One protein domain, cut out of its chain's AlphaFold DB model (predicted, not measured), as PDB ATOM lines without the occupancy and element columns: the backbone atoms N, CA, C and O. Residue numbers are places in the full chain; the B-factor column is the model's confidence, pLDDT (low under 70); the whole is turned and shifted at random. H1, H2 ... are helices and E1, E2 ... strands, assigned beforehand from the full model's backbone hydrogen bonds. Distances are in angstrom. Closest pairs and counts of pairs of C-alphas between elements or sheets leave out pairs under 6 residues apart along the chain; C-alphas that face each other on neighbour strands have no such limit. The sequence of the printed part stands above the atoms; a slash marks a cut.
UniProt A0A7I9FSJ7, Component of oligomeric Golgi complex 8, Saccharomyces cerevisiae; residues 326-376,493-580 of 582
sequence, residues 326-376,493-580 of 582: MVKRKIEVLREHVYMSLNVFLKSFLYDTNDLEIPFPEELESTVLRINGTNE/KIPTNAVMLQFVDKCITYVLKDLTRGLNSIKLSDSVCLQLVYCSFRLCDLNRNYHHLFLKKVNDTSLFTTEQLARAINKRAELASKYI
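AT A GLANCE: This is residues 326 to 376 and 493 to 580 of the 582 residues of the protein "Component of oligomeric Golgi complex 8" of Saccharomyces cerevisiae (UniProt A0A7I9FSJ7). Four helices, H1, H3, H4 and H5, make an up-and-down bundle, each running against the one before it in the chain; they touch in a ring, H1 to H3 to H5 to H4 and back to H1. H6 crosses H4 steeply with its last part, residues 573 to 578, sticking out, H2 packs on H6, and the tiny strand pair E1 and E2 sits at the end of the bundle where H3 and H5 begin. The printed part has 139 residues with six named helices and two named strands, in the order H1 E1 H2 E2 H3 H4 H5 H6; the two-stranded sheet, E1 - E2, is antiparallel and the class is mostly helix. The whole is compact, with a radius of gyration of the C-alphas of 15.4 A and spans of 45 by 37 by 28 A.

HOW THE PARTS SIT: H1, residues 326 to 348, touches H3, residues 498 to 518, at a shallow tilt of 9 degrees, opposite ways; their closest C-alphas, those of Val 338 and Val 504, are 7.4 A apart. H4, residues 526 to 540, is the hub, touching three other helices. It touches H1 at a shallow tilt of 3 degrees, the same way, closest at the C-alphas of Arg 335 and Cys 535, 5.2 A. H4 forms a helical hairpin with H5, residues 544 to 556, of which 546 to 551 alone touch H4; the closest C-alphas, Ser 536 and His 547, are 4.8 A apart. H3 and H5 touch at a shallow tilt of 29 degrees, the same way, closest at the C-alphas of Ile 508 and Phe 550, 6.9 A. H1 and H5 are apart, as are H3 and H4. H6, residues 562 to 578, touches H4 at a steep tilt of 65 degrees, with the closest C-alphas, Leu 530 and Ala 568, 5.1 A apart. H2, residues 362 to 376, touches H6 at a steep tilt of 55 degrees, closest at the C-alphas of Val 368 and Ala 566, 5.2 A. E1, residues 354 to 356, and E2, residues 494 to 496, are antiparallel neighbours; N 496 and O 354, at 2.8 A, and N 354 and O 496, at 3.0 A, are within hydrogen-bond range. In H1, H2, H3, H4, H5 and H6 every O i to N i+4 pair is within that range.

IN THESE COORDINATES: H1 begins at C-alpha 326, (24.519, -41.200, -24.866), and is 32.4 A long. H3 is 30.0 A, from C-alpha 498 at (18.552, -11.362, -30.486). H2 is 20.9 A, H4 20.7 A, H5 18.4 A, and E1 and E2 6.0 A each. H6 is 24.5 A and ends at C-alpha 578, (47.899, -29.429, -36.889).

THE WHOLE: The C-alphas of Leu 350 and Thr 374, the two farthest apart, are 46.3 A apart. Residues 377 to 492 are not printed, and C-alphas 376 and 493 are 30.7 A apart across this cut, in the link from H2 to E2. Of the links that are printed whole, H3 to H4 is short and the others are tight. The mean pLDDT of the printed part is 71.0, and 52 residues are under 70, among them 348 to 376 and 518 to 524.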
ATOM      1  N   MET A 326      25.813 -41.894 -24.784       80.19
ATOM      2  CA  MET A 326      24.519 -41.200 -24.866       80.19
ATOM      3  C   MET A 326      24.672 -39.685 -24.683       80.19
ATOM      4  O   MET A 326      24.086 -38.909 -25.441       80.19
ATOM      5  N   VAL A 327      25.517 -39.237 -23.751       82.12
ATOM      6  CA  VAL A 327      25.832 -37.810 -23.574       82.12
ATOM      7  C   VAL A 327      26.531 -37.240 -24.815       82.12
ATOM      8  O   VAL A 327      26.113 -36.195 -25.321       82.12
ATOM      9  N   LYS A 328      27.528 -37.938 -25.376       84.56
ATOM     10  CA  LYS A 328      28.173 -37.568 -26.652       84.56
ATOM     11  C   LYS A 328      27.152 -37.469 -27.789       84.56
ATOM     12  O   LYS A 328      27.198 -36.504 -28.553       84.56
ATOM     13  N   ARG A 329      26.191 -38.397 -27.866       85.00
ATOM     14  CA  ARG A 329      25.108 -38.377 -28.862       85.00
ATOM     15  C   ARG A 329      24.171 -37.179 -28.683       85.00
ATOM     16  O   ARG A 329      23.882 -36.521 -29.677       85.00
ATOM     17  N   LYS A 330      23.771 -36.818 -27.456       85.56
ATOM     18  CA  LYS A 330      22.984 -35.591 -27.184       85.56
ATOM     19  C   LYS A 330      23.721 -34.313 -27.592       85.56
ATOM     20  O   LYS A 330      23.110 -33.405 -28.153       85.56
ATOM     21  N   ILE A 331      25.028 -34.239 -27.336       85.00
ATOM     22  CA  ILE A 331      25.858 -33.093 -27.743       85.00
ATOM     23  C   ILE A 331      25.962 -33.017 -29.272       85.00
ATOM     24  O   ILE A 331      25.926 -31.924 -29.830       85.00
ATOM     25  N   GLU A 332      26.034 -34.159 -29.958       86.88
ATOM     26  CA  GLU A 332      26.035 -34.215 -31.422       86.88
ATOM     27  C   GLU A 332      24.687 -33.785 -32.025       86.88
ATOM     28  O   GLU A 332      24.661 -32.937 -32.912       86.88
ATOM     29  N   VAL A 333      23.567 -34.268 -31.475       86.00
ATOM     30  CA  VAL A 333      22.199 -33.839 -31.830       86.00
ATOM     31  C   VAL A 333      22.036 -32.321 -31.671       86.00
ATOM     32  O   VAL A 333      21.513 -31.653 -32.566       86.00
ATOM     33  N   LEU A 334      22.545 -31.745 -30.573       86.06
ATOM     34  CA  LEU A 334      22.591 -30.292 -30.384       86.06
ATOM     35  C   LEU A 334      23.456 -29.617 -31.463       86.06
ATOM     36  O   LEU A 334      22.997 -28.665 -32.097       86.06
ATOM     37  N   ARG A 335      24.686 -30.102 -31.685       85.75
ATOM     38  CA  ARG A 335      25.649 -29.538 -32.643       85.75
ATOM     39  C   ARG A 335      25.070 -29.485 -34.051       85.75
ATOM     40  O   ARG A 335      25.075 -28.421 -34.668       85.75
ATOM     41  N   GLU A 336      24.565 -30.608 -34.551       87.75
ATOM     42  CA  GLU A 336      24.050 -30.736 -35.911       87.75
ATOM     43  C   GLU A 336      22.756 -29.935 -36.099       87.75
ATOM     44  O   GLU A 336      22.679 -29.072 -36.979       87.75
ATOM     45  N   HIS A 337      21.737 -30.168 -35.268       84.50
ATOM     46  CA  HIS A 337      20.409 -29.607 -35.517       84.50
ATOM     47  C   HIS A 337      20.295 -28.119 -35.165       84.50
ATOM     48  O   HIS A 337      19.531 -27.411 -35.833       84.50
ATOM     49  N   VAL A 338      21.074 -27.602 -34.202       85.06
ATOM     50  CA  VAL A 338      21.179 -26.147 -33.987       85.06
ATOM     51  C   VAL A 338      21.933 -25.503 -35.147       85.06
ATOM     52  O   VAL A 338      21.390 -24.581 -35.755       85.06
ATOM     53  N   TYR A 339      23.115 -26.005 -35.527       85.50
ATOM     54  CA  TYR A 339      23.881 -25.453 -36.655       85.50
ATOM     55  C   TYR A 339      23.062 -25.454 -37.956       85.50
ATOM     56  O   TYR A 339      22.998 -24.436 -38.646       85.50
ATOM     57  N   MET A 340      22.364 -26.554 -38.260       84.69
ATOM     58  CA  MET A 340      21.478 -26.655 -39.423       84.69
ATOM     59  C   MET A 340      20.341 -25.627 -39.373       84.69
ATOM     60  O   MET A 340      20.104 -24.933 -40.363       84.69
ATOM     61  N   SER A 341      19.661 -25.491 -38.230       83.12
ATOM     62  CA  SER A 341      18.528 -24.562 -38.089       83.12
ATOM     63  C   SER A 341      18.971 -23.095 -38.191       83.12
ATOM     64  O   SER A 341      18.278 -22.293 -38.814       83.12
ATOM     65  N   LEU A 342      20.149 -22.747 -37.659       82.31
ATOM     66  CA  LEU A 342      20.738 -21.407 -37.785       82.31
ATOM     67  C   LEU A 342      21.220 -21.116 -39.220       82.31
ATOM     68  O   LEU A 342      20.949 -20.040 -39.743       82.31
ATOM     69  N   ASN A 343      21.880 -22.067 -39.889       82.31
ATOM     70  CA  ASN A 343      22.340 -21.943 -41.283       82.31
ATOM     71  C   ASN A 343      21.160 -21.801 -42.268       82.31
ATOM     72  O   ASN A 343      21.230 -21.009 -43.206       82.31
ATOM     73  N   VAL A 344      20.050 -22.515 -42.035       80.19
ATOM     74  CA  VAL A 344      18.802 -22.319 -42.794       80.19
ATOM     75  C   VAL A 344      18.183 -20.956 -42.494       80.19
ATOM     76  O   VAL A 344      17.789 -20.270 -43.434       80.19
ATOM     77  N   PHE A 345      18.161 -20.522 -41.229       75.06
ATOM     78  CA  PHE A 345      17.661 -19.196 -40.871       75.06
ATOM     79  C   PHE A 345      18.428 -18.071 -41.592       75.06
ATOM     80  O   PHE A 345      17.809 -17.263 -42.287       75.06
ATOM     81  N   LEU A 346      19.765 -18.064 -41.503       74.44
ATOM     82  CA  LEU A 346      20.633 -17.051 -42.127       74.44
ATOM     83  C   LEU A 346      20.467 -16.960 -43.652       74.44
ATOM     84  O   LEU A 346      20.722 -15.908 -44.228       74.44
ATOM     85  N   LYS A 347      20.067 -18.060 -44.304       75.81
ATOM     86  CA  LYS A 347      19.917 -18.167 -45.764       75.81
ATOM     87  C   LYS A 347      18.481 -18.024 -46.266       75.81
ATOM     88  O   LYS A 347      18.279 -18.097 -47.475       75.81
ATOM     89  N   SER A 348      17.492 -17.887 -45.379       68.62
ATOM     90  CA  SER A 348      16.071 -17.909 -45.758       68.62
ATOM     91  C   SER A 348      15.230 -16.765 -45.193       68.62
ATOM     92  O   SER A 348      14.071 -16.637 -45.579       68.62
ATOM     93  N   PHE A 349      15.783 -15.933 -44.310       68.31
ATOM     94  CA  PHE A 349      15.114 -14.743 -43.790       68.31
ATOM     95  C   PHE A 349      16.026 -13.521 -43.898       68.31
ATOM     96  O   PHE A 349      17.232 -13.622 -43.696       68.31
ATOM     97  N   LEU A 350      15.429 -12.350 -44.121       62.62
ATOM     98  CA  LEU A 350      16.051 -11.068 -43.785       62.62
ATOM     99  C   LEU A 350      15.820 -10.798 -42.292       62.62
ATOM    100  O   LEU A 350      14.705 -11.015 -41.799       62.62
ATOM    101  N   TYR A 351      16.859 -10.360 -41.576       63.75
ATOM    102  CA  TYR A 351      16.850 -10.240 -40.118       63.75
ATOM    103  C   TYR A 351      17.484  -8.945 -39.608       63.75
ATOM    104  O   TYR A 351      18.551  -8.542 -40.057       63.75
ATOM    105  N   ASP A 352      16.845  -8.345 -38.601       57.91
ATOM    106  CA  ASP A 352      17.392  -7.207 -37.865       57.91
ATOM    107  C   ASP A 352      18.589  -7.683 -37.017       57.91
ATOM    108  O   ASP A 352      18.432  -8.483 -36.086       57.91
ATOM    109  N   THR A 353      19.794  -7.210 -37.333       59.28
ATOM    110  CA  THR A 353      20.996  -7.429 -36.517       59.28
ATOM    111  C   THR A 353      21.224  -6.258 -35.577       59.28
ATOM    112  O   THR A 353      21.293  -5.119 -36.029       59.28
ATOM    113  N   ASN A 354      21.426  -6.540 -34.290       59.31
ATOM    114  CA  ASN A 354      21.943  -5.555 -33.344       59.31
ATOM    115  C   ASN A 354      23.402  -5.886 -33.044       59.31
ATOM    116  O   ASN A 354      23.729  -7.053 -32.818       59.31
ATOM    117  N   ASP A 355      24.270  -4.881 -33.004       59.34
ATOM    118  CA  ASP A 355      25.645  -5.086 -32.560       59.34
ATOM    119  C   ASP A 355      25.650  -5.457 -31.077       59.34
ATOM    120  O   ASP A 355      25.209  -4.695 -30.215       59.34
ATOM    121  N   LEU A 356      26.137  -6.661 -30.794       60.00
ATOM    122  CA  LEU A 356      26.266  -7.189 -29.446       60.00
ATOM    123  C   LEU A 356      27.671  -7.761 -29.284       60.00
ATOM    124  O   LEU A 356      28.211  -8.388 -30.196       60.00
ATOM    125  N   GLU A 357      28.242  -7.582 -28.102       53.41
ATOM    126  CA  GLU A 357      29.456  -8.265 -27.672       53.41
ATOM    127  C   GLU A 357      29.110  -8.965 -26.355       53.41
ATOM    128  O   GLU A 357      28.760  -8.317 -25.367       53.41
ATOM    129  N   ILE A 358      29.110 -10.298 -26.361       60.19
ATOM    130  CA  ILE A 358      28.967 -11.113 -25.153       60.19
ATOM    131  C   ILE A 358      30.385 -11.360 -24.640       60.19
ATOM    132  O   ILE A 358      31.132 -12.066 -25.321       60.19
ATOM    133  N   PRO A 359      30.779 -10.815 -23.472       54.59
ATOM    134  CA  PRO A 359      32.121 -11.024 -22.952       54.59
ATOM    135  C   PRO A 359      32.420 -12.512 -22.778       54.59
ATOM    136  O   PRO A 359      31.604 -13.265 -22.233       54.59
ATOM    137  N   PHE A 360      33.604 -12.927 -23.220       54.25
ATOM    138  CA  PHE A 360      34.169 -14.208 -22.822       54.25
ATOM    139  C   PHE A 360      34.400 -14.204 -21.297       54.25
ATOM    140  O   PHE A 360      34.684 -13.140 -20.739       54.25
ATOM    141  N   PRO A 361      34.262 -15.337 -20.584       57.53
ATOM    142  CA  PRO A 361      34.511 -15.353 -19.147       57.53
ATOM    143  C   PRO A 361      35.987 -15.042 -18.845       57.53
ATOM    144  O   PRO A 361      36.870 -15.809 -19.225       57.53
ATOM    145  N   GLU A 362      36.260 -13.954 -18.118       51.41
ATOM    146  CA  GLU A 362      37.626 -13.541 -17.737       51.41
ATOM    147  C   GLU A 362      38.360 -14.634 -16.921       51.41
ATOM    148  O   GLU A 362      39.586 -14.752 -16.964       51.41
ATOM    149  N   GLU A 363      37.610 -15.503 -16.237       51.97
ATOM    150  CA  GLU A 363      38.096 -16.706 -15.543       51.97
ATOM    151  C   GLU A 363      38.643 -17.781 -16.503       51.97
ATOM    152  O   GLU A 363      39.649 -18.427 -16.206       51.97
ATOM    153  N   LEU A 364      38.022 -17.956 -17.677       55.34
ATOM    154  CA  LEU A 364      38.541 -18.828 -18.738       55.34
ATOM    155  C   LEU A 364      39.718 -18.159 -19.454       55.34
ATOM    156  O   LEU A 364      40.705 -18.820 -19.752       55.34
ATOM    157  N   GLU A 365      39.642 -16.853 -19.714       52.44
ATOM    158  CA  GLU A 365      40.700 -16.127 -20.432       52.44
ATOM    159  C   GLU A 365      42.010 -16.140 -19.629       52.44
ATOM    160  O   GLU A 365      43.071 -16.489 -20.148       52.44
ATOM    161  N   SER A 366      41.923 -15.883 -18.323       51.19
ATOM    162  CA  SER A 366      43.068 -15.931 -17.409       51.19
ATOM    163  C   SER A 366      43.601 -17.344 -17.128       51.19
ATOM    164  O   SER A 366      44.791 -17.479 -16.838       51.19
ATOM    165  N   THR A 367      42.790 -18.404 -17.237       54.78
ATOM    166  CA  THR A 367      43.274 -19.795 -17.100       54.78
ATOM    167  C   THR A 367      43.872 -20.342 -18.397       54.78
ATOM    168  O   THR A 367      44.931 -20.968 -18.344       54.78
ATOM    169  N   VAL A 368      43.292 -20.031 -19.561       57.25
ATOM    170  CA  VAL A 368      43.882 -20.324 -20.882       57.25
ATOM    171  C   VAL A 368      45.250 -19.651 -21.026       57.25
ATOM    172  O   VAL A 368      46.218 -20.321 -21.383       57.25
ATOM    173  N   LEU A 369      45.372 -18.366 -20.669       53.19
ATOM    174  CA  LEU A 369      46.651 -17.645 -20.713       53.19
ATOM    175  C   LEU A 369      47.716 -18.261 -19.791       53.19
ATOM    176  O   LEU A 369      48.875 -18.354 -20.185       53.19
ATOM    177  N   ARG A 370      47.337 -18.737 -18.593       53.16
ATOM    178  CA  ARG A 370      48.265 -19.449 -17.693       53.16
ATOM    179  C   ARG A 370      48.766 -20.754 -18.309       53.16
ATOM    180  O   ARG A 370      49.970 -20.982 -18.303       53.16
ATOM    181  N   ILE A 371      47.866 -21.576 -18.857       54.47
ATOM    182  CA  ILE A 371      48.226 -22.862 -19.481       54.47
ATOM    183  C   ILE A 371      49.112 -22.641 -20.714       54.47
ATOM    184  O   ILE A 371      50.064 -23.391 -20.909       54.47
ATOM    185  N   ASN A 372      48.850 -21.600 -21.510       48.34
ATOM    186  CA  ASN A 372      49.695 -21.254 -22.657       48.34
ATOM    187  C   ASN A 372      51.114 -20.882 -22.207       48.34
ATOM    188  O   ASN A 372      52.068 -21.454 -22.724       48.34
ATOM    189  N   GLY A 373      51.256 -20.046 -21.171       41.09
ATOM    190  CA  GLY A 373      52.562 -19.758 -20.566       41.09
ATOM    191  C   GLY A 373      53.282 -21.019 -20.063       41.09
ATOM    192  O   GLY A 373      54.467 -21.188 -20.324       41.09
ATOM    193  N   THR A 374      52.563 -21.970 -19.450       39.12
ATOM    194  CA  THR A 374      53.164 -23.246 -18.992       39.12
ATOM    195  C   THR A 374      53.532 -24.207 -20.136       39.12
ATOM    196  O   THR A 374      54.208 -25.210 -19.899       39.12
ATOM    197  N   ASN A 375      53.067 -23.949 -21.361       39.88
ATOM    198  CA  ASN A 375      53.476 -24.678 -22.562       39.88
ATOM    199  C   ASN A 375      54.652 -23.975 -23.260       39.88
ATOM    200  O   ASN A 375      55.593 -24.652 -23.663       39.88
ATOM    201  N   GLU A 376      54.655 -22.640 -23.322       37.75
ATOM    202  CA  GLU A 376      55.797 -21.844 -23.799       37.75
ATOM    203  C   GLU A 376      57.057 -22.119 -22.956       37.75
ATOM    204  O   GLU A 376      58.121 -22.391 -23.512       37.75
ATOM    205  N   LYS A 493      32.501  -5.883 -31.950       54.41
ATOM    206  CA  LYS A 493      31.067  -5.675 -32.183       54.41
ATOM    207  C   LYS A 493      30.648  -6.539 -33.368       54.41
ATOM    208  O   LYS A 493      31.094  -6.305 -34.489       54.41
ATOM    209  N   ILE A 494      29.851  -7.573 -33.104       62.72
ATOM    210  CA  ILE A 494      29.411  -8.524 -34.126       62.72
ATOM    211  C   ILE A 494      27.890  -8.404 -34.290       62.72
ATOM    212  O   ILE A 494      27.161  -8.567 -33.299       62.72
ATOM    213  N   PRO A 495      27.388  -8.181 -35.520       59.88
ATOM    214  CA  PRO A 495      25.960  -8.065 -35.783       59.88
ATOM    215  C   PRO A 495      25.252  -9.373 -35.415       59.88
ATOM    216  O   PRO A 495      25.500 -10.438 -35.983       59.88
ATOM    217  N   THR A 496      24.382  -9.310 -34.406       65.31
ATOM    218  CA  THR A 496      23.801 -10.483 -33.745       65.31
ATOM    219  C   THR A 496      22.284 -10.347 -33.652       65.31
ATOM    220  O   THR A 496      21.742  -9.354 -33.165       65.31
ATOM    221  N   ASN A 497      21.561 -11.368 -34.110       74.81
ATOM    222  CA  ASN A 497      20.106 -11.411 -34.006       74.81
ATOM    223  C   ASN A 497      19.694 -11.905 -32.605       74.81
ATOM    224  O   ASN A 497      19.960 -13.050 -32.229       74.81
ATOM    225  N   ALA A 498      18.998 -11.057 -31.847       74.25
ATOM    226  CA  ALA A 498      18.552 -11.362 -30.486       74.25
ATOM    227  C   ALA A 498      17.594 -12.572 -30.400       74.25
ATOM    228  O   ALA A 498      17.586 -13.276 -29.392       74.25
ATOM    229  N   VAL A 499      16.816 -12.852 -31.451       74.69
ATOM    230  CA  VAL A 499      15.893 -14.001 -31.506       74.69
ATOM    231  C   VAL A 499      16.658 -15.308 -31.735       74.69
ATOM    232  O   VAL A 499      16.379 -16.303 -31.066       74.69
ATOM    233  N   MET A 500      17.673 -15.301 -32.612       76.81
ATOM    234  CA  MET A 500      18.594 -16.439 -32.765       76.81
ATOM    235  C   MET A 500      19.342 -16.706 -31.457       76.81
ATOM    236  O   MET A 500      19.425 -17.854 -31.023       76.81
ATOM    237  N   LEU A 501      19.824 -15.645 -30.800       79.00
ATOM    238  CA  LEU A 501      20.498 -15.744 -29.511       79.00
ATOM    239  C   LEU A 501      19.585 -16.384 -28.456       79.00
ATOM    240  O   LEU A 501      20.002 -17.341 -27.819       79.00
ATOM    241  N   GLN A 502      18.327 -15.942 -28.325       81.50
ATOM    242  CA  GLN A 502      17.353 -16.553 -27.407       81.50
ATOM    243  C   GLN A 502      17.010 -18.015 -27.739       81.50
ATOM    244  O   GLN A 502      16.682 -18.783 -26.837       81.50
ATOM    245  N   PHE A 503      17.052 -18.419 -29.010       83.25
ATOM    246  CA  PHE A 503      16.862 -19.819 -29.399       83.25
ATOM    247  C   PHE A 503      18.060 -20.680 -28.984       83.25
ATOM    248  O   PHE A 503      17.878 -21.693 -28.310       83.25
ATOM    249  N   VAL A 504      19.281 -20.240 -29.305       82.94
ATOM    250  CA  VAL A 504      20.531 -20.894 -28.883       82.94
ATOM    251  C   VAL A 504      20.603 -20.979 -27.354       82.94
ATOM    252  O   VAL A 504      20.854 -22.050 -26.805       82.94
ATOM    253  N   ASP A 505      20.278 -19.884 -26.666       84.19
ATOM    254  CA  ASP A 505      20.191 -19.777 -25.208       84.19
ATOM    255  C   ASP A 505      19.287 -20.858 -24.590       84.19
ATOM    256  O   ASP A 505      19.707 -21.550 -23.651       84.19
ATOM    257  N   LYS A 506      18.082 -21.039 -25.150       85.06
ATOM    258  CA  LYS A 506      17.099 -22.045 -24.721       85.06
ATOM    259  C   LYS A 506      17.569 -23.469 -25.003       85.06
ATOM    260  O   LYS A 506      17.506 -24.291 -24.093       85.06
ATOM    261  N   CYS A 507      18.070 -23.761 -26.207       82.12
ATOM    262  CA  CYS A 507      18.582 -25.091 -26.566       82.12
ATOM    263  C   CYS A 507      19.724 -25.529 -25.633       82.12
ATOM    264  O   CYS A 507      19.699 -26.638 -25.102       82.12
ATOM    265  N   ILE A 508      20.680 -24.630 -25.361       81.88
ATOM    266  CA  ILE A 508      21.790 -24.882 -24.430       81.88
ATOM    267  C   ILE A 508      21.263 -25.110 -23.009       81.88
ATOM    268  O   ILE A 508      21.644 -26.078 -22.357       81.88
ATOM    269  N   THR A 509      20.355 -24.260 -22.514       84.31
ATOM    270  CA  THR A 509      19.784 -24.439 -21.169       84.31
ATOM    271  C   THR A 509      18.920 -25.693 -21.047       84.31
ATOM    272  O   THR A 509      18.866 -26.244 -19.949       84.31
ATOM    273  N   TYR A 510      18.279 -26.173 -22.115       83.06
ATOM    274  CA  TYR A 510      17.583 -27.459 -22.085       83.06
ATOM    275  C   TYR A 510      18.578 -28.617 -21.942       83.06
ATOM    276  O   TYR A 510      18.478 -29.358 -20.967       83.06
ATOM    277  N   VAL A 511      19.599 -28.701 -22.808       82.62
ATOM    278  CA  VAL A 511      20.650 -29.737 -22.718       82.62
ATOM    279  C   VAL A 511      21.349 -29.725 -21.361       82.62
ATOM    280  O   VAL A 511      21.467 -30.768 -20.731       82.62
ATOM    281  N   LEU A 512      21.779 -28.565 -20.859       80.31
ATOM    282  CA  LEU A 512      22.484 -28.504 -19.574       80.31
ATOM    283  C   LEU A 512      21.569 -28.854 -18.386       80.31
ATOM    284  O   LEU A 512      22.035 -29.468 -17.428       80.31
ATOM    285  N   LYS A 513      20.266 -28.531 -18.438       82.25
ATOM    286  CA  LYS A 513      19.289 -28.985 -17.428       82.25
ATOM    287  C   LYS A 513      19.020 -30.485 -17.499       82.25
ATOM    288  O   LYS A 513      18.808 -31.095 -16.461       82.25
ATOM    289  N   ASP A 514      19.012 -31.066 -18.690       79.19
ATOM    290  CA  ASP A 514      18.852 -32.506 -18.883       79.19
ATOM    291  C   ASP A 514      20.087 -33.275 -18.375       79.19
ATOM    292  O   ASP A 514      19.964 -34.175 -17.546       79.19
ATOM    293  N   LEU A 515      21.293 -32.825 -18.741       74.94
ATOM    294  CA  LEU A 515      22.561 -33.397 -18.271       74.94
ATOM    295  C   LEU A 515      22.735 -33.292 -16.747       74.94
ATOM    296  O   LEU A 515      23.052 -34.291 -16.107       74.94
ATOM    297  N   THR A 516      22.485 -32.122 -16.146       73.62
ATOM    298  CA  THR A 516      22.553 -31.955 -14.675       73.62
ATOM    299  C   THR A 516      21.526 -32.803 -13.921       73.62
ATOM    300  O   THR A 516      21.801 -33.202 -12.796       73.62
ATOM    301  N   ARG A 517      20.364 -33.106 -14.520       72.44
ATOM    302  CA  ARG A 517      19.340 -33.985 -13.922       72.44
ATOM    303  C   ARG A 517      19.637 -35.470 -14.091       72.44
ATOM    304  O   ARG A 517      19.254 -36.241 -13.218       72.44
ATOM    305  N   GLY A 518      20.267 -35.873 -15.194       61.66
ATOM    306  CA  GLY A 518      20.662 -37.264 -15.431       61.66
ATOM    307  C   GLY A 518      21.900 -37.672 -14.627       61.66
ATOM    308  O   GLY A 518      21.945 -38.758 -14.060       61.66
ATOM    309  N   LEU A 519      22.899 -36.790 -14.519       65.00
ATOM    310  CA  LEU A 519      24.205 -37.108 -13.931       65.00
ATOM    311  C   LEU A 519      24.346 -36.601 -12.484       65.00
ATOM    312  O   LEU A 519      25.333 -35.956 -12.141       65.00
ATOM    313  N   ASN A 520      23.389 -36.930 -11.607       55.41
ATOM    314  CA  ASN A 520      23.325 -36.432 -10.215       55.41
ATOM    315  C   ASN A 520      24.546 -36.759  -9.312       55.41
ATOM    316  O   ASN A 520      24.588 -36.309  -8.167       55.41
ATOM    317  N   SER A 521      25.532 -37.531  -9.783       53.50
ATOM    318  CA  SER A 521      26.811 -37.758  -9.085       53.50
ATOM    319  C   SER A 521      28.007 -38.132  -9.983       53.50
ATOM    320  O   SER A 521      29.114 -38.314  -9.470       53.50
ATOM    321  N   ILE A 522      27.829 -38.257 -11.305       60.78
ATOM    322  CA  ILE A 522      28.852 -38.803 -12.215       60.78
ATOM    323  C   ILE A 522      29.753 -37.678 -12.736       60.78
ATOM    324  O   ILE A 522      29.277 -36.708 -13.325       60.78
ATOM    325  N   LYS A 523      31.073 -37.824 -12.567       62.44
ATOM    326  CA  LYS A 523      32.057 -36.914 -13.169       62.44
ATOM    327  C   LYS A 523      32.141 -37.165 -14.671       62.44
ATOM    328  O   LYS A 523      32.582 -38.226 -15.094       62.44
ATOM    329  N   LEU A 524      31.763 -36.175 -15.475       68.38
ATOM    330  CA  LEU A 524      31.943 -36.230 -16.923       68.38
ATOM    331  C   LEU A 524      33.430 -36.251 -17.297       68.38
ATOM    332  O   LEU A 524      34.245 -35.543 -16.703       68.38
ATOM    333  N   SER A 525      33.776 -37.047 -18.311       74.12
ATOM    334  CA  SER A 525      35.156 -37.168 -18.777       74.12
ATOM    335  C   SER A 525      35.634 -35.914 -19.522       74.12
ATOM    336  O   SER A 525      34.854 -35.175 -20.137       74.12
ATOM    337  N   ASP A 526      36.956 -35.747 -19.584       73.00
ATOM    338  CA  ASP A 526      37.613 -34.734 -20.416       73.00
ATOM    339  C   ASP A 526      37.241 -34.862 -21.910       73.00
ATOM    340  O   ASP A 526      37.291 -33.873 -22.645       73.00
ATOM    341  N   SER A 527      36.827 -36.048 -22.379       78.69
ATOM    342  CA  SER A 527      36.404 -36.255 -23.772       78.69
ATOM    343  C   SER A 527      35.002 -35.697 -24.049       78.69
ATOM    344  O   SER A 527      34.757 -35.157 -25.129       78.69
ATOM    345  N   VAL A 528      34.104 -35.716 -23.055       79.31
ATOM    346  CA  VAL A 528      32.806 -35.023 -23.135       79.31
ATOM    347  C   VAL A 528      33.000 -33.507 -23.062       79.31
ATOM    348  O   VAL A 528      32.388 -32.777 -23.844       79.31
ATOM    349  N   CYS A 529      33.900 -33.033 -22.192       78.56
ATOM    350  CA  CYS A 529      34.287 -31.620 -22.143       78.56
ATOM    351  C   CYS A 529      34.800 -31.140 -23.511       78.56
ATOM    352  O   CYS A 529      34.394 -30.088 -24.008       78.56
ATOM    353  N   LEU A 530      35.645 -31.945 -24.165       80.31
ATOM    354  CA  LEU A 530      36.160 -31.662 -25.501       80.31
ATOM    355  C   LEU A 530      35.049 -31.651 -26.568       80.31
ATOM    356  O   LEU A 530      35.033 -30.746 -27.401       80.31
ATOM    357  N   GLN A 531      34.079 -32.573 -26.525       82.62
ATOM    358  CA  GLN A 531      32.947 -32.579 -27.467       82.62
ATOM    359  C   GLN A 531      32.030 -31.351 -27.293       82.62
ATOM    360  O   GLN A 531      31.576 -30.774 -28.283       82.62
ATOM    361  N   LEU A 532      31.810 -30.886 -26.055       81.75
ATOM    362  CA  LEU A 532      31.114 -29.621 -25.773       81.75
ATOM    363  C   LEU A 532      31.880 -28.410 -26.325       81.75
ATOM    364  O   LEU A 532      31.270 -27.505 -26.895       81.75
ATOM    365  N   VAL A 533      33.211 -28.406 -26.220       81.75
ATOM    366  CA  VAL A 533      34.070 -27.374 -26.823       81.75
ATOM    367  C   VAL A 533      34.015 -27.420 -28.357       81.75
ATOM    368  O   VAL A 533      33.878 -26.372 -28.987       81.75
ATOM    369  N   TYR A 534      34.018 -28.598 -28.988       83.06
ATOM    370  CA  TYR A 534      33.784 -28.714 -30.436       83.06
ATOM    371  C   TYR A 534      32.392 -28.209 -30.846       83.06
ATOM    372  O   TYR A 534      32.270 -27.534 -31.869       83.06
ATOM    373  N   CYS A 535      31.352 -28.465 -30.045       81.19
ATOM    374  CA  CYS A 535      30.019 -27.903 -30.271       81.19
ATOM    375  C   CYS A 535      30.022 -26.368 -30.167       81.19
ATOM    376  O   CYS A 535      29.478 -25.695 -31.043       81.19
ATOM    377  N   SER A 536      30.669 -25.794 -29.146       81.56
ATOM    378  CA  SER A 536      30.741 -24.337 -28.979       81.56
ATOM    379  C   SER A 536      31.519 -23.669 -30.116       81.56
ATOM    380  O   SER A 536      31.104 -22.619 -30.602       81.56
ATOM    381  N   PHE A 537      32.602 -24.283 -30.603       80.06
ATOM    382  CA  PHE A 537      33.333 -23.786 -31.769       80.06
ATOM    383  C   PHE A 537      32.543 -23.931 -33.075       80.06
ATOM    384  O   PHE A 537      32.580 -23.010 -33.884       80.06
ATOM    385  N   ARG A 538      31.739 -24.986 -33.261       79.81
ATOM    386  CA  ARG A 538      30.848 -25.092 -34.433       79.81
ATOM    387  C   ARG A 538      29.744 -24.026 -34.446       79.81
ATOM    388  O   ARG A 538      29.242 -23.671 -35.507       79.81
ATOM    389  N   LEU A 539      29.384 -23.474 -33.286       78.19
ATOM    390  CA  LEU A 539      28.538 -22.278 -33.196       78.19
ATOM    391  C   LEU A 539      29.329 -20.976 -33.429       78.19
ATOM    392  O   LEU A 539      28.756 -20.009 -33.931       78.19
ATOM    393  N   CYS A 540      30.637 -20.957 -33.139       75.38
ATOM    394  CA  CYS A 540      31.533 -19.838 -33.461       75.38
ATOM    395  C   CYS A 540      31.638 -19.590 -34.974       75.38
ATOM    396  O   CYS A 540      31.692 -18.431 -35.376       75.38
ATOM    397  N   ASP A 541      31.602 -20.654 -35.790       76.19
ATOM    398  CA  ASP A 541      31.567 -20.587 -37.265       76.19
ATOM    399  C   ASP A 541      30.384 -19.748 -37.801       76.19
ATOM    400  O   ASP A 541      30.421 -19.268 -38.931       76.19
ATOM    401  N   LEU A 542      29.321 -19.586 -37.000       72.25
ATOM    402  CA  LEU A 542      28.133 -18.793 -37.330       72.25
ATOM    403  C   LEU A 542      28.154 -17.413 -36.661       72.25
ATOM    404  O   LEU A 542      27.819 -16.417 -37.299       72.25
ATOM    405  N   ASN A 543      28.492 -17.348 -35.368       76.25
ATOM    406  CA  ASN A 543      28.701 -16.098 -34.635       76.25
ATOM    407  C   ASN A 543      29.493 -16.367 -33.342       76.25
ATOM    408  O   ASN A 543      29.099 -17.190 -32.508       76.25
ATOM    409  N   ARG A 544      30.574 -15.614 -33.122       73.94
ATOM    410  CA  ARG A 544      31.437 -15.704 -31.931       73.94
ATOM    411  C   ARG A 544      30.680 -15.498 -30.606       73.94
ATOM    412  O   ARG A 544      31.012 -16.140 -29.610       73.94
ATOM    413  N   ASN A 545      29.609 -14.701 -30.593       73.50
ATOM    414  CA  ASN A 545      28.750 -14.521 -29.419       73.50
ATOM    415  C   ASN A 545      28.023 -15.811 -29.001       73.50
ATOM    416  O   ASN A 545      27.796 -16.014 -27.810       73.50
ATOM    417  N   TYR A 546      27.696 -16.718 -29.932       77.25
ATOM    418  CA  TYR A 546      27.090 -18.011 -29.580       77.25
ATOM    419  C   TYR A 546      28.090 -18.918 -28.850       77.25
ATOM    420  O   TYR A 546      27.721 -19.588 -27.888       77.25
ATOM    421  N   HIS A 547      29.364 -18.884 -29.248       75.62
ATOM    422  CA  HIS A 547      30.459 -19.574 -28.561       75.62
ATOM    423  C   HIS A 547      30.711 -18.996 -27.157       75.62
ATOM    424  O   HIS A 547      30.807 -19.754 -26.191       75.62
ATOM    425  N   HIS A 548      30.740 -17.665 -27.019       75.81
ATOM    426  CA  HIS A 548      30.889 -16.987 -25.725       75.81
ATOM    427  C   HIS A 548      29.712 -17.276 -24.773       75.81
ATOM    428  O   HIS A 548      29.941 -17.641 -23.618       75.81
ATOM    429  N   LEU A 549      28.464 -17.232 -25.261       75.81
ATOM    430  CA  LEU A 549      27.278 -17.627 -24.489       75.81
ATOM    431  C   LEU A 549      27.329 -19.100 -24.053       75.81
ATOM    432  O   LEU A 549      27.018 -19.411 -22.903       75.81
ATOM    433  N   PHE A 550      27.719 -20.005 -24.956       77.19
ATOM    434  CA  PHE A 550      27.798 -21.439 -24.674       77.19
ATOM    435  C   PHE A 550      28.818 -21.736 -23.573       77.19
ATOM    436  O   PHE A 550      28.475 -22.384 -22.586       77.19
ATOM    437  N   LEU A 551      30.050 -21.236 -23.705       75.75
ATOM    438  CA  LEU A 551      31.099 -21.473 -22.709       75.75
ATOM    439  C   LEU A 551      30.766 -20.838 -21.358       75.75
ATOM    440  O   LEU A 551      30.987 -21.477 -20.331       75.75
ATOM    441  N   LYS A 552      30.155 -19.644 -21.350       78.38
ATOM    442  CA  LYS A 552      29.638 -19.049 -20.115       78.38
ATOM    443  C   LYS A 552      28.613 -19.964 -19.437       78.38
ATOM    444  O   LYS A 552      28.792 -20.292 -18.273       78.38
ATOM    445  N   LYS A 553      27.601 -20.459 -20.162       73.38
ATOM    446  CA  LYS A 553      26.589 -21.363 -19.584       73.38
ATOM    447  C   LYS A 553      27.153 -22.702 -19.099       73.38
ATOM    448  O   LYS A 553      26.653 -23.245 -18.115       73.38
ATOM    449  N   VAL A 554      28.177 -23.245 -19.761       76.38
ATOM    450  CA  VAL A 554      28.874 -24.454 -19.279       76.38
ATOM    451  C   VAL A 554      29.591 -24.167 -17.954       76.38
ATOM    452  O   VAL A 554      29.452 -24.953 -17.021       76.38
ATOM    453  N   ASN A 555      30.270 -23.020 -17.829       70.12
ATOM    454  CA  ASN A 555      30.902 -22.584 -16.577       70.12
ATOM    455  C   ASN A 555      29.859 -22.371 -15.460       70.12
ATOM    456  O   ASN A 555      29.966 -22.966 -14.389       70.12
ATOM    457  N   ASP A 556      28.789 -21.620 -15.753       72.75
ATOM    458  CA  ASP A 556      27.679 -21.316 -14.834       72.75
ATOM    459  C   ASP A 556      26.962 -22.581 -14.301       72.75
ATOM    460  O   ASP A 556      26.286 -22.520 -13.275       72.75
ATOM    461  N   THR A 557      27.074 -23.730 -14.987       65.38
ATOM    462  CA  THR A 557      26.435 -25.000 -14.581       65.38
ATOM    463  C   THR A 557      27.346 -25.957 -13.814       65.38
ATOM    464  O   THR A 557      26.875 -27.005 -13.372       65.38
ATOM    465  N   SER A 558      28.617 -25.609 -13.579       64.06
ATOM    466  CA  SER A 558      29.573 -26.347 -12.724       64.06
ATOM    467  C   SER A 558      29.818 -27.835 -13.057       64.06
ATOM    468  O   SER A 558      30.462 -28.541 -12.285       64.06
ATOM    469  N   LEU A 559      29.361 -28.313 -14.222       64.38
ATOM    470  CA  LEU A 559      29.540 -29.697 -14.697       64.38
ATOM    471  C   LEU A 559      31.011 -30.083 -14.949       64.38
ATOM    472  O   LEU A 559      31.338 -31.267 -14.998       64.38
ATOM    473  N   PHE A 560      31.886 -29.091 -15.127       67.88
ATOM    474  CA  PHE A 560      33.317 -29.244 -15.384       67.88
ATOM    475  C   PHE A 560      34.098 -28.202 -14.588       67.88
ATOM    476  O   PHE A 560      33.586 -27.119 -14.302       67.88
ATOM    477  N   THR A 561      35.360 -28.494 -14.271       72.56
ATOM    478  CA  THR A 561      36.258 -27.470 -13.716       72.56
ATOM    479  C   THR A 561      36.706 -26.482 -14.798       72.56
ATOM    480  O   THR A 561      36.869 -26.847 -15.966       72.56
ATOM    481  N   THR A 562      36.971 -25.234 -14.402       66.94
ATOM    482  CA  THR A 562      37.550 -24.195 -15.276       66.94
ATOM    483  C   THR A 562      38.844 -24.664 -15.943       66.94
ATOM    484  O   THR A 562      39.044 -24.431 -17.134       66.94
ATOM    485  N   GLU A 563      39.687 -25.406 -15.217       65.62
ATOM    486  CA  GLU A 563      40.904 -26.010 -15.761       65.62
ATOM    487  C   GLU A 563      40.634 -27.050 -16.856       65.62
ATOM    488  O   GLU A 563      41.300 -27.012 -17.889       65.62
ATOM    489  N   GLN A 564      39.674 -27.966 -16.678       68.69
ATOM    490  CA  GLN A 564      39.319 -28.937 -17.725       68.69
ATOM    491  C   GLN A 564      38.809 -28.229 -18.983       68.69
ATOM    492  O   GLN A 564      39.210 -28.579 -20.095       68.69
ATOM    493  N   LEU A 565      37.983 -27.193 -18.813       72.12
ATOM    494  CA  LEU A 565      37.425 -26.428 -19.925       72.12
ATOM    495  C   LEU A 565      38.517 -25.651 -20.686       72.12
ATOM    496  O   LEU A 565      38.553 -25.696 -21.916       72.12
ATOM    497  N   ALA A 566      39.464 -25.032 -19.975       70.00
ATOM    498  CA  ALA A 566      40.624 -24.367 -20.573       70.00
ATOM    499  C   ALA A 566      41.575 -25.357 -21.282       70.00
ATOM    500  O   ALA A 566      41.987 -25.113 -22.418       70.00
ATOM    501  N   ARG A 567      41.861 -26.521 -20.676       71.12
ATOM    502  CA  ARG A 567      42.647 -27.602 -21.309       71.12
ATOM    503  C   ARG A 567      41.969 -28.127 -22.581       71.12
ATOM    504  O   ARG A 567      42.651 -28.350 -23.579       71.12
ATOM    505  N   ALA A 568      40.644 -28.283 -22.581       73.06
ATOM    506  CA  ALA A 568      39.878 -28.719 -23.750       73.06
ATOM    507  C   ALA A 568      39.887 -27.678 -24.888       73.06
ATOM    508  O   ALA A 568      40.037 -28.050 -26.054       73.06
ATOM    509  N   ILE A 569      39.792 -26.382 -24.566       76.62
ATOM    510  CA  ILE A 569      39.933 -25.279 -25.536       76.62
ATOM    511  C   ILE A 569      41.321 -25.303 -26.186       76.62
ATOM    512  O   ILE A 569      41.416 -25.299 -27.416       76.62
ATOM    513  N   ASN A 570      42.383 -25.416 -25.385       72.81
ATOM    514  CA  ASN A 570      43.757 -25.456 -25.890       72.81
ATOM    515  C   ASN A 570      44.030 -26.707 -26.735       72.81
ATOM    516  O   ASN A 570      44.568 -26.591 -27.834       72.81
ATOM    517  N   LYS A 571      43.566 -27.885 -26.301       75.69
ATOM    518  CA  LYS A 571      43.677 -29.130 -27.078       75.69
ATOM    519  C   LYS A 571      42.950 -29.044 -28.427       75.69
ATOM    520  O   LYS A 571      43.454 -29.548 -29.427       75.69
ATOM    521  N   ARG A 572      41.795 -28.366 -28.498       77.44
ATOM    522  CA  ARG A 572      41.118 -28.085 -29.778       77.44
ATOM    523  C   ARG A 572      41.938 -27.133 -30.649       77.44
ATOM    524  O   ARG A 572      41.986 -27.344 -31.858       77.44
ATOM    525  N   ALA A 573      42.549 -26.094 -30.077       72.62
ATOM    526  CA  ALA A 573      43.372 -25.139 -30.822       72.62
ATOM    527  C   ALA A 573      44.637 -25.796 -31.411       72.62
ATOM    528  O   ALA A 573      44.928 -25.596 -32.586       72.62
ATOM    529  N   GLU A 574      45.315 -26.640 -30.632       74.19
ATOM    530  CA  GLU A 574      46.478 -27.438 -31.051       74.19
ATOM    531  C   GLU A 574      46.132 -28.438 -32.171       74.19
ATOM    532  O   GLU A 574      46.867 -28.582 -33.145       74.19
ATOM    533  N   LEU A 575      44.980 -29.111 -32.073       73.00
ATOM    534  CA  LEU A 575      44.493 -29.975 -33.151       73.00
ATOM    535  C   LEU A 575      44.129 -29.162 -34.403       73.00
ATOM    536  O   LEU A 575      44.414 -29.596 -35.514       73.00
ATOM    537  N   ALA A 576      43.538 -27.975 -34.244       66.44
ATOM    538  CA  ALA A 576      43.189 -27.111 -35.368       66.44
ATOM    539  C   ALA A 576      44.425 -26.575 -36.111       66.44
ATOM    540  O   ALA A 576      44.401 -26.538 -37.338       66.44
ATOM    541  N   SER A 577      45.511 -26.214 -35.417       67.50
ATOM    542  CA  SER A 577      46.761 -25.819 -36.084       67.50
ATOM    543  C   SER A 577      47.430 -26.997 -36.798       67.50
ATOM    544  O   SER A 577      47.906 -26.828 -37.918       67.50
ATOM    545  N   LYS A 578      47.386 -28.211 -36.231       63.34
ATOM    546  CA  LYS A 578      47.899 -29.429 -36.889       63.34
ATOM    547  C   LYS A 578      47.191 -29.764 -38.213       63.34
ATOM    548  O   LYS A 578      47.840 -30.298 -39.102       63.34
ATOM    549  N   TYR A 579      45.922 -29.383 -38.385       54.62
ATOM    550  CA  TYR A 579      45.181 -29.502 -39.657       54.62
ATOM    551  C   TYR A 579      45.343 -28.307 -40.625       54.62
ATOM    552  O   TYR A 579      44.688 -28.281 -41.662       54.62
ATOM    553  N   ILE A 580      46.168 -27.305 -40.299       52.78
ATOM    554  CA  ILE A 580      46.478 -26.154 -41.179       52.78
ATOM    555  C   ILE A 580      47.884 -26.285 -41.801       52.78
ATOM    556  O   ILE A 580      48.182 -25.634 -42.799       52.78
TER     557      ILE A 580